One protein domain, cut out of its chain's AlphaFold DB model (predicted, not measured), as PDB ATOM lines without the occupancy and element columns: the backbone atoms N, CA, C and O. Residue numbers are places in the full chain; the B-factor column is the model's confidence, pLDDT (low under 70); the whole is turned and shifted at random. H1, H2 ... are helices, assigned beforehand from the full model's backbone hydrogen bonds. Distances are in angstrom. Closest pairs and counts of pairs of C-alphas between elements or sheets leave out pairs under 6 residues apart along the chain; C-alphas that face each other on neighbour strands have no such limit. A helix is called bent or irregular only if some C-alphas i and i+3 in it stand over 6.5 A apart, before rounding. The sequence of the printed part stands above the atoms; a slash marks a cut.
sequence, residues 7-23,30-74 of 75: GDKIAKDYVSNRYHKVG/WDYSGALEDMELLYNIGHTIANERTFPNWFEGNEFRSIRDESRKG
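Overview. This is residues 7 to 23 and 30 to 74 of the 75 residues of the protein "Peptidase M28" of Flavobacteriaceae bacterium (UniProt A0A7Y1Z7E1). Picture an open bracket: one long helix, H2, makes the bar along the length of the printed part, and two short helices, H1 and H3, lie off its two ends, H1 toward its beginning and H3 toward its end, with an empty middle between them. No helix touches another, and the looping link of residues 52 to 64 leads from the bar to H3. The printed part has 62 residues with three named helices in the order H1, H2, H3 and no named strand, and its class is all helix. The whole is extended, with a radius of gyration of the C-alphas of 18.9 A, and the C-alphas span 50 by 26 by 21 A.

Arrangement. Start at Gly 7, where H1, residues 7 to 17, begins. Go on past the cut to H2, residues 33 to 51: the two are apart, no C-alpha of the one lying within 8 A of the other. Go on again to H3, residues 65 to 72, and you will find it apart from H2 by the same test. H1 and H3 are apart as well. Look along residues 30 to 47, of which 33 to 47 belong to H2, and residues 49 to 54, of which 49 to 51 belong to H2: both stretches stand free, with no C-alpha 8 or more residues away along the chain within 10 A. In the backbone of H1, H2 and H3, every O i to N i+4 pair is within hydrogen-bond range.

Along the chain. Find C-alpha 7 at (48.016, -56.094, 10.092); from there H1 runs 15.4 A to C-alpha 17. Next find C-alpha 33 at (43.919, -44.368, 15.624), where H2 begins; its 19 residues run 27.2 A to C-alpha 51 at (29.963, -27.131, -0.102). H3 takes up 8 residues, from Arg 65 to C-alpha 72 at (27.778, -32.966, -16.907), and is 10.7 A long. No helix is bent.

Size, cuts and confidence. Look for the two C-alphas farthest apart, those of Asn 17 and Gly 74, at 50.5 A. Residues 24 to 29 are cut out and not printed, and C-alphas 23 and 30 lie 13.7 A apart across this cut, which falls in the link from H1 to H2. The link from H2 to H3, with 13 residues, is long; in it, residues 59 to 64 stand free. In the B-factor column the mean pLDDT of the printed part is 93.3, and the model's confidence is under 70 at one printed residue, Gly 74.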
ATOM      1  N   GLY A   7      49.371 -56.372  10.577       91.56
ATOM      2  CA  GLY A   7      48.016 -56.094  10.092       91.56
ATOM      3  C   GLY A   7      47.327 -57.347   9.552       91.56
ATOM      4  O   GLY A   7      46.227 -57.677   9.986       91.56
ATOM      5  N   ASP A   8      48.015 -58.109   8.698       96.50
ATOM      6  CA  ASP A   8      47.484 -59.348   8.118       96.50
ATOM      7  C   ASP A   8      47.110 -60.382   9.177       96.50
ATOM      8  O   ASP A   8      46.100 -61.075   9.045       96.50
ATOM      9  N   LYS A   9      47.923 -60.510  10.233       96.00
ATOM     10  CA  LYS A   9      47.638 -61.434  11.332       96.00
ATOM     11  C   LYS A   9      46.340 -61.054  12.044       96.00
ATOM     12  O   LYS A   9      45.505 -61.928  12.265       96.00
ATOM     13  N   ILE A  10      46.173 -59.776  12.384       93.19
ATOM     14  CA  ILE A  10      44.969 -59.277  13.064       93.19
ATOM     15  C   ILE A  10      43.744 -59.418  12.162       93.19
ATOM     16  O   ILE A  10      42.725 -59.944  12.601       93.19
ATOM     17  N   ALA A  11      43.857 -59.031  10.889       94.19
ATOM     18  CA  ALA A  11      42.770 -59.147   9.925       94.19
ATOM     19  C   ALA A  11      42.316 -60.606   9.750       94.19
ATOM     20  O   ALA A  11      41.121 -60.893   9.794       94.19
ATOM     21  N   LYS A  12      43.257 -61.549   9.615       97.81
ATOM     22  CA  LYS A  12      42.941 -62.982   9.493       97.81
ATOM     23  C   LYS A  12      42.250 -63.531  10.733       97.81
ATOM     24  O   LYS A  12      41.282 -64.277  10.590       97.81
ATOM     25  N   ASP A  13      42.729 -63.179  11.923       95.81
ATOM     26  CA  ASP A  13      42.104 -63.591  13.182       95.81
ATOM     27  C   ASP A  13      40.677 -63.038  13.298       95.81
ATOM     28  O   ASP A  13      39.735 -63.794  13.530       95.81
ATOM     29  N   TYR A  14      40.497 -61.740  13.036       95.69
ATOM     30  CA  TYR A  14      39.187 -61.095  13.061       95.69
ATOM     31  C   TYR A  14      38.204 -61.740  12.079       95.69
ATOM     32  O   TYR A  14      37.115 -62.145  12.475       95.69
ATOM     33  N   VAL A  15      38.589 -61.896  10.812       97.38
ATOM     34  CA  VAL A  15      37.716 -62.474   9.778       97.38
ATOM     35  C   VAL A  15      37.364 -63.929  10.092       97.38
ATOM     36  O   VAL A  15      36.226 -64.354   9.902       97.38
ATOM     37  N   SER A  16      38.323 -64.698  10.608       97.75
ATOM     38  CA  SER A  16      38.110 -66.118  10.899       97.75
ATOM     39  C   SER A  16      37.212 -66.324  12.117       97.75
ATOM     40  O   SER A  16      36.359 -67.217  12.111       97.75
ATOM     41  N   ASN A  17      37.362 -65.490  13.147       96.44
ATOM     42  CA  ASN A  17      36.782 -65.749  14.464       96.44
ATOM     43  C   ASN A  17      35.630 -64.808  14.841       96.44
ATOM     44  O   ASN A  17      34.758 -65.224  15.603       96.44
ATOM     45  N   ARG A  18      35.584 -63.583  14.304       96.75
ATOM     46  CA  ARG A  18      34.685 -62.514  14.780       96.75
ATOM     47  C   ARG A  18      33.753 -61.944  13.713       96.75
ATOM     48  O   ARG A  18      32.576 -61.807  14.004       96.75
ATOM     49  N   TYR A  19      34.227 -61.686  12.494       96.94
ATOM     50  CA  TYR A  19      33.424 -61.039  11.441       96.94
ATOM     51  C   TYR A  19      32.059 -61.714  11.224       96.94
ATOM     52  O   TYR A  19      32.004 -62.913  10.929       96.94
ATOM     53  N   HIS A  20      30.970 -60.941  11.347       97.31
ATOM     54  CA  HIS A  20      29.580 -61.414  11.208       97.31
ATOM     55  C   HIS A  20      29.207 -62.568  12.165       97.31
ATOM     56  O   HIS A  20      28.371 -63.421  11.845       97.31
ATOM     57  N   LYS A  21      29.831 -62.624  13.345       97.19
ATOM     58  CA  LYS A  21      29.572 -63.626  14.391       97.19
ATOM     59  C   LYS A  21      29.332 -62.941  15.733       97.19
ATOM     60  O   LYS A  21      29.465 -61.734  15.863       97.19
ATOM     61  N   VAL A  22      29.013 -63.729  16.759       96.44
ATOM     62  CA  VAL A  22      28.773 -63.214  18.122       96.44
ATOM     63  C   VAL A  22      29.977 -62.489  18.730       96.44
ATOM     64  O   VAL A  22      29.787 -61.667  19.609       96.44
ATOM     65  N   GLY A  23      31.194 -62.783  18.262       94.06
ATOM     66  CA  GLY A  23      32.410 -62.087  18.689       94.06
ATOM     67  C   GLY A  23      32.678 -60.770  17.950       94.06
ATOM     68  O   GLY A  23      33.742 -60.191  18.149       94.06
ATOM     69  N   TRP A  30      41.455 -52.453  21.443       91.31
ATOM     70  CA  TRP A  30      41.553 -51.965  20.072       91.31
ATOM     71  C   TRP A  30      42.268 -50.615  19.983       91.31
ATOM     72  O   TRP A  30      42.040 -49.686  20.756       91.31
ATOM     73  N   ASP A  31      43.120 -50.498  18.967       90.50
ATOM     74  CA  ASP A  31      43.748 -49.242  18.575       90.50
ATOM     75  C   ASP A  31      42.849 -48.523  17.561       90.50
ATOM     76  O   ASP A  31      42.738 -48.935  16.405       90.50
ATOM     77  N   TYR A  32      42.200 -47.448  18.007       91.69
ATOM     78  CA  TYR A  32      41.257 -46.667  17.203       91.69
ATOM     79  C   TYR A  32      41.907 -45.566  16.363       91.69
ATOM     80  O   TYR A  32      41.189 -44.836  15.684       91.69
ATOM     81  N   SER A  33      43.235 -45.424  16.384       94.12
ATOM     82  CA  SER A  33      43.919 -44.368  15.624       94.12
ATOM     83  C   SER A  33      43.559 -44.392  14.134       94.12
ATOM     84  O   SER A  33      43.152 -43.366  13.598       94.12
ATOM     85  N   GLY A  34      43.578 -45.567  13.496       92.31
ATOM     86  CA  GLY A  34      43.175 -45.711  12.092       92.31
ATOM     87  C   GLY A  34      41.697 -45.386  11.841       92.31
ATOM     88  O   GLY A  34      41.366 -44.735  10.859       92.31
ATOM     89  N   ALA A  35      40.801 -45.757  12.764       94.06
ATOM     90  CA  ALA A  35      39.383 -45.417  12.641       94.06
ATOM     91  C   ALA A  35      39.141 -43.899  12.745       94.06
ATOM     92  O   ALA A  35      38.262 -43.366  12.073       94.06
ATOM     93  N   LEU A  36      39.925 -43.193  13.565       97.38
ATOM     94  CA  LEU A  36      39.873 -41.732  13.653       97.38
ATOM     95  C   LEU A  36      40.381 -41.067  12.369       97.38
ATOM     96  O   LEU A  36      39.743 -40.128  11.894       97.38
ATOM     97  N   GLU A  37      41.472 -41.570  11.785       97.69
ATOM     98  CA  GLU A  37      41.979 -41.110  10.482       97.69
ATOM     99  C   GLU A  37      40.927 -41.306   9.375       97.69
ATOM    100  O   GLU A  37      40.665 -40.386   8.596       97.69
ATOM    101  N   ASP A  38      40.251 -42.461   9.355       97.94
ATOM    102  CA  ASP A  38      39.146 -42.731   8.428       97.94
ATOM    103  C   ASP A  38      37.977 -41.757   8.639       97.94
ATOM    104  O   ASP A  38      37.430 -41.214   7.675       97.94
ATOM    105  N   MET A  39      37.589 -41.498   9.892       98.31
ATOM    106  CA  MET A  39      36.518 -40.549  10.211       98.31
ATOM    107  C   MET A  39      36.853 -39.130   9.747       98.31
ATOM    108  O   MET A  39      35.991 -38.459   9.174       98.31
ATOM    109  N   GLU A  40      38.087 -38.673   9.962       98.50
ATOM    110  CA  GLU A  40      38.552 -37.366   9.499       98.50
ATOM    111  C   GLU A  40      38.538 -37.282   7.966       98.50
ATOM    112  O   GLU A  40      38.015 -36.318   7.398       98.50
ATOM    113  N   LEU A  41      39.028 -38.318   7.278       98.19
ATOM    114  CA  LEU A  41      39.003 -38.397   5.819       98.19
ATOM    115  C   LEU A  41      37.571 -38.336   5.271       98.19
ATOM    116  O   LEU A  41      37.278 -37.530   4.381       98.19
ATOM    117  N   LEU A  42      36.663 -39.157   5.803       98.25
ATOM    118  CA  LEU A  42      35.269 -39.210   5.361       98.25
ATOM    119  C   LEU A  42      34.535 -37.895   5.638       98.25
ATOM    120  O   LEU A  42      33.781 -37.425   4.779       98.25
ATOM    121  N   TYR A  43      34.784 -37.277   6.795       98.00
ATOM    122  CA  TYR A  43      34.260 -35.952   7.109       98.00
ATOM    123  C   TYR A  43      34.736 -34.917   6.089       98.00
ATOM    124  O   TYR A  43      33.913 -34.204   5.518       98.00
ATOM    125  N   ASN A  44      36.038 -34.872   5.802       97.25
ATOM    126  CA  ASN A  44      36.613 -33.913   4.863       97.25
ATOM    127  C   ASN A  44      36.059 -34.093   3.443       97.25
ATOM    128  O   ASN A  44      35.703 -33.106   2.791       97.25
ATOM    129  N   ILE A  45      35.911 -35.337   2.973       95.31
ATOM    130  CA  ILE A  45      35.292 -35.644   1.674       95.31
ATOM    131  C   ILE A  45      33.840 -35.159   1.648       95.31
ATOM    132  O   ILE A  45      33.449 -34.425   0.737       95.31
ATOM    133  N   GLY A  46      33.042 -35.542   2.648       94.88
ATOM    134  CA  GLY A  46      31.628 -35.179   2.727       94.88
ATOM    135  C   GLY A  46      31.422 -33.669   2.821       94.88
ATOM    136  O   GLY A  46      30.617 -33.108   2.079       94.88
ATOM    137  N   HIS A  47      32.194 -33.000   3.677       96.75
ATOM    138  CA  HIS A  47      32.166 -31.551   3.844       96.75
ATOM    139  C   HIS A  47      32.534 -30.824   2.548       96.75
ATOM    140  O   HIS A  47      31.849 -29.876   2.164       96.75
ATOM    141  N   THR A  48      33.564 -31.293   1.840       94.38
ATOM    142  CA  THR A  48      33.973 -30.712   0.554       94.38
ATOM    143  C   THR A  48      32.870 -30.868  -0.488       94.38
ATOM    144  O   THR A  48      32.442 -29.882  -1.079       94.38
ATOM    145  N   ILE A  49      32.338 -32.081  -0.682       92.88
ATOM    146  CA  ILE A  49      31.282 -32.338  -1.677       92.88
ATOM    147  C   ILE A  49      30.006 -31.548  -1.363       92.88
ATOM    148  O   ILE A  49      29.348 -31.070  -2.284       92.88
ATOM    149  N   ALA A  50      29.654 -31.397  -0.083       94.38
ATOM    150  CA  ALA A  50      28.459 -30.666   0.332       94.38
ATOM    151  C   ALA A  50      28.542 -29.152   0.066       94.38
ATOM    152  O   ALA A  50      27.503 -28.515  -0.106       94.38
ATOM    153  N   ASN A  51      29.750 -28.577   0.037       93.81
ATOM    154  CA  ASN A  51      29.963 -27.131  -0.102       93.81
ATOM    155  C   ASN A  51      30.542 -26.711  -1.462       93.81
ATOM    156  O   ASN A  51      30.570 -25.520  -1.774       93.81
ATOM    157  N   GLU A  52      30.983 -27.658  -2.284       88.12
ATOM    158  CA  GLU A  52      31.548 -27.392  -3.601       88.12
ATOM    159  C   GLU A  52      30.469 -27.415  -4.700       88.12
ATOM    160  O   GLU A  52      29.550 -28.235  -4.707       88.12
ATOM    161  N   ARG A  53      30.590 -26.517  -5.681       83.62
ATOM    162  CA  ARG A  53      29.752 -26.501  -6.892       83.62
ATOM    163  C   ARG A  53      30.371 -27.342  -8.001       83.62
ATOM    164  O   ARG A  53      29.656 -27.956  -8.798       83.62
ATOM    165  N   THR A  54      31.697 -27.416  -8.051       79.06
ATOM    166  CA  THR A  54      32.411 -28.341  -8.926       79.06
ATOM    167  C   THR A  54      32.402 -29.742  -8.319       79.06
ATOM    168  O   THR A  54      33.336 -30.155  -7.641       79.06
ATOM    169  N   PHE A  55      31.343 -30.516  -8.573       80.25
ATOM    170  CA  PHE A  55      31.318 -31.931  -8.178       80.25
ATOM    171  C   PHE A  55      32.600 -32.648  -8.668       80.25
ATOM    172  O   PHE A  55      33.085 -32.289  -9.748       80.25
ATOM    173  N   PRO A  56      33.144 -33.656  -7.960       85.81
ATOM    174  CA  PRO A  56      34.337 -34.378  -8.405       85.81
ATOM    175  C   PRO A  56      34.247 -34.917  -9.845       85.81
ATOM    176  O   PRO A  56      33.160 -35.217 -10.362       85.81
ATOM    177  N   ASN A  57      35.402 -35.036 -10.500       90.06
ATOM    178  CA  ASN A  57      35.539 -35.654 -11.817       90.06
ATOM    179  C   ASN A  57      36.560 -36.796 -11.777       90.06
ATOM    180  O   ASN A  57      37.380 -36.866 -10.864       90.06
ATOM    181  N   TRP A  58      36.516 -37.676 -12.772       92.88
ATOM    182  CA  TRP A  58      37.527 -38.715 -12.933       92.88
ATOM    183  C   TRP A  58      38.868 -38.113 -13.362       92.88
ATOM    184  O   TRP A  58      38.910 -37.110 -14.082       92.88
ATOM    185  N   PHE A  59      39.961 -38.744 -12.931       93.44
ATOM    186  CA  PHE A  59      41.313 -38.360 -13.331       93.44
ATOM    187  C   PHE A  59      41.542 -38.583 -14.836       93.44
ATOM    188  O   PHE A  59      40.812 -39.319 -15.503       93.44
ATOM    189  N   GLU A  60      42.558 -37.931 -15.394       93.50
ATOM    190  CA  GLU A  60      42.876 -38.031 -16.819       93.50
ATOM    191  C   GLU A  60      43.316 -39.442 -17.235       93.50
ATOM    192  O   GLU A  60      44.102 -40.085 -16.550       93.50
ATOM    193  N   GLY A  61      42.797 -39.933 -18.363       93.81
ATOM    194  CA  GLY A  61      43.048 -41.301 -18.827       93.81
ATOM    195  C   GLY A  61      42.164 -42.364 -18.167       93.81
ATOM    196  O   GLY A  61      42.204 -43.519 -18.579       93.81
ATOM    197  N   ASN A  62      41.330 -41.996 -17.188       96.94
ATOM    198  CA  ASN A  62      40.310 -42.896 -16.664       96.94
ATOM    199  C   ASN A  62      39.242 -43.185 -17.739       96.94
ATOM    200  O   ASN A  62      38.688 -42.255 -18.331       96.94
ATOM    201  N   GLU A  63      38.920 -44.464 -17.950       96.19
ATOM    202  CA  GLU A  63      37.964 -44.921 -18.973       96.19
ATOM    203  C   GLU A  63      36.548 -44.341 -18.805       96.19
ATOM    204  O   GLU A  63      35.816 -44.176 -19.780       96.19
ATOM    205  N   PHE A  64      36.176 -43.935 -17.587       95.19
ATOM    206  CA  PHE A  64      34.867 -43.357 -17.279       95.19
ATOM    207  C   PHE A  64      34.817 -41.832 -17.418       95.19
ATOM    208  O   PHE A  64      33.731 -41.246 -17.339       95.19
ATOM    209  N   ARG A  65      35.959 -41.162 -17.637       94.75
ATOM    210  CA  ARG A  65      36.014 -39.693 -17.692       94.75
ATOM    211  C   ARG A  65      35.161 -39.124 -18.824       94.75
ATOM    212  O   ARG A  65      34.376 -38.217 -18.573       94.75
ATOM    213  N   SER A  66      35.244 -39.692 -20.031       94.31
ATOM    214  CA  SER A  66      34.497 -39.187 -21.199       94.31
ATOM    215  C   SER A  66      32.984 -39.199 -20.967       94.31
ATOM    216  O   SER A  66      32.315 -38.184 -21.146       94.31
ATOM    217  N   ILE A  67      32.446 -40.329 -20.492       94.12
ATOM    218  CA  ILE A  67      31.008 -40.487 -20.217       94.12
ATOM    219  C   ILE A  67      30.571 -39.538 -19.090       94.12
ATOM    220  O   ILE A  67      29.489 -38.947 -19.136       94.12
ATOM    221  N   ARG A  68      31.420 -39.343 -18.074       92.00
ATOM    222  CA  ARG A  68      31.147 -38.391 -16.995       92.00
ATOM    223  C   ARG A  68      31.099 -36.955 -17.505       92.00
ATOM    224  O   ARG A  68      30.158 -36.244 -17.155       92.00
ATOM    225  N   ASP A  69      32.066 -36.545 -18.316       92.50
ATOM    226  CA  ASP A  69      32.119 -35.202 -18.890       92.50
ATOM    227  C   ASP A  69      30.883 -34.932 -19.756       92.50
ATOM    228  O   ASP A  69      30.257 -33.883 -19.621       92.50
ATOM    229  N   GLU A  70      30.458 -35.902 -20.570       93.06
ATOM    230  CA  GLU A  70      29.207 -35.821 -21.331       93.06
ATOM    231  C   GLU A  70      27.978 -35.654 -20.431       93.06
ATOM    232  O   GLU A  70      27.175 -34.749 -20.661       93.06
ATOM    233  N   SER A  71      27.863 -36.448 -19.358       90.12
ATOM    234  CA  SER A  71      26.735 -36.368 -18.415       90.12
ATOM    235  C   SER A  71      26.621 -35.019 -17.689       90.12
ATOM    236  O   SER A  71      25.549 -34.665 -17.197       90.12
ATOM    237  N   ARG A  72      27.721 -34.258 -17.605       86.75
ATOM    238  CA  ARG A  72      27.778 -32.966 -16.907       86.75
ATOM    239  C   ARG A  72      27.456 -31.767 -17.787       86.75
ATOM    240  O   ARG A  72      27.148 -30.723 -17.233       86.75
ATOM    241  N   LYS A  73      27.475 -31.891 -19.119       84.69
ATOM    242  CA  LYS A  73      27.241 -30.760 -20.044       84.69
ATOM    243  C   LYS A  73      25.856 -30.102 -19.903       84.69
ATOM    244  O   LYS A  73      25.666 -29.005 -20.413       84.69
ATOM    245  N   GLY A  74      24.899 -30.764 -19.246       67.19
ATOM    246  CA  GLY A  74      23.537 -30.265 -19.009       67.19
ATOM    247  C   GLY A  74      23.232 -29.834 -17.568       67.19
ATOM    248  O   GLY A  74      22.055 -29.716 -17.231       67.19
TER     249      GLY A  74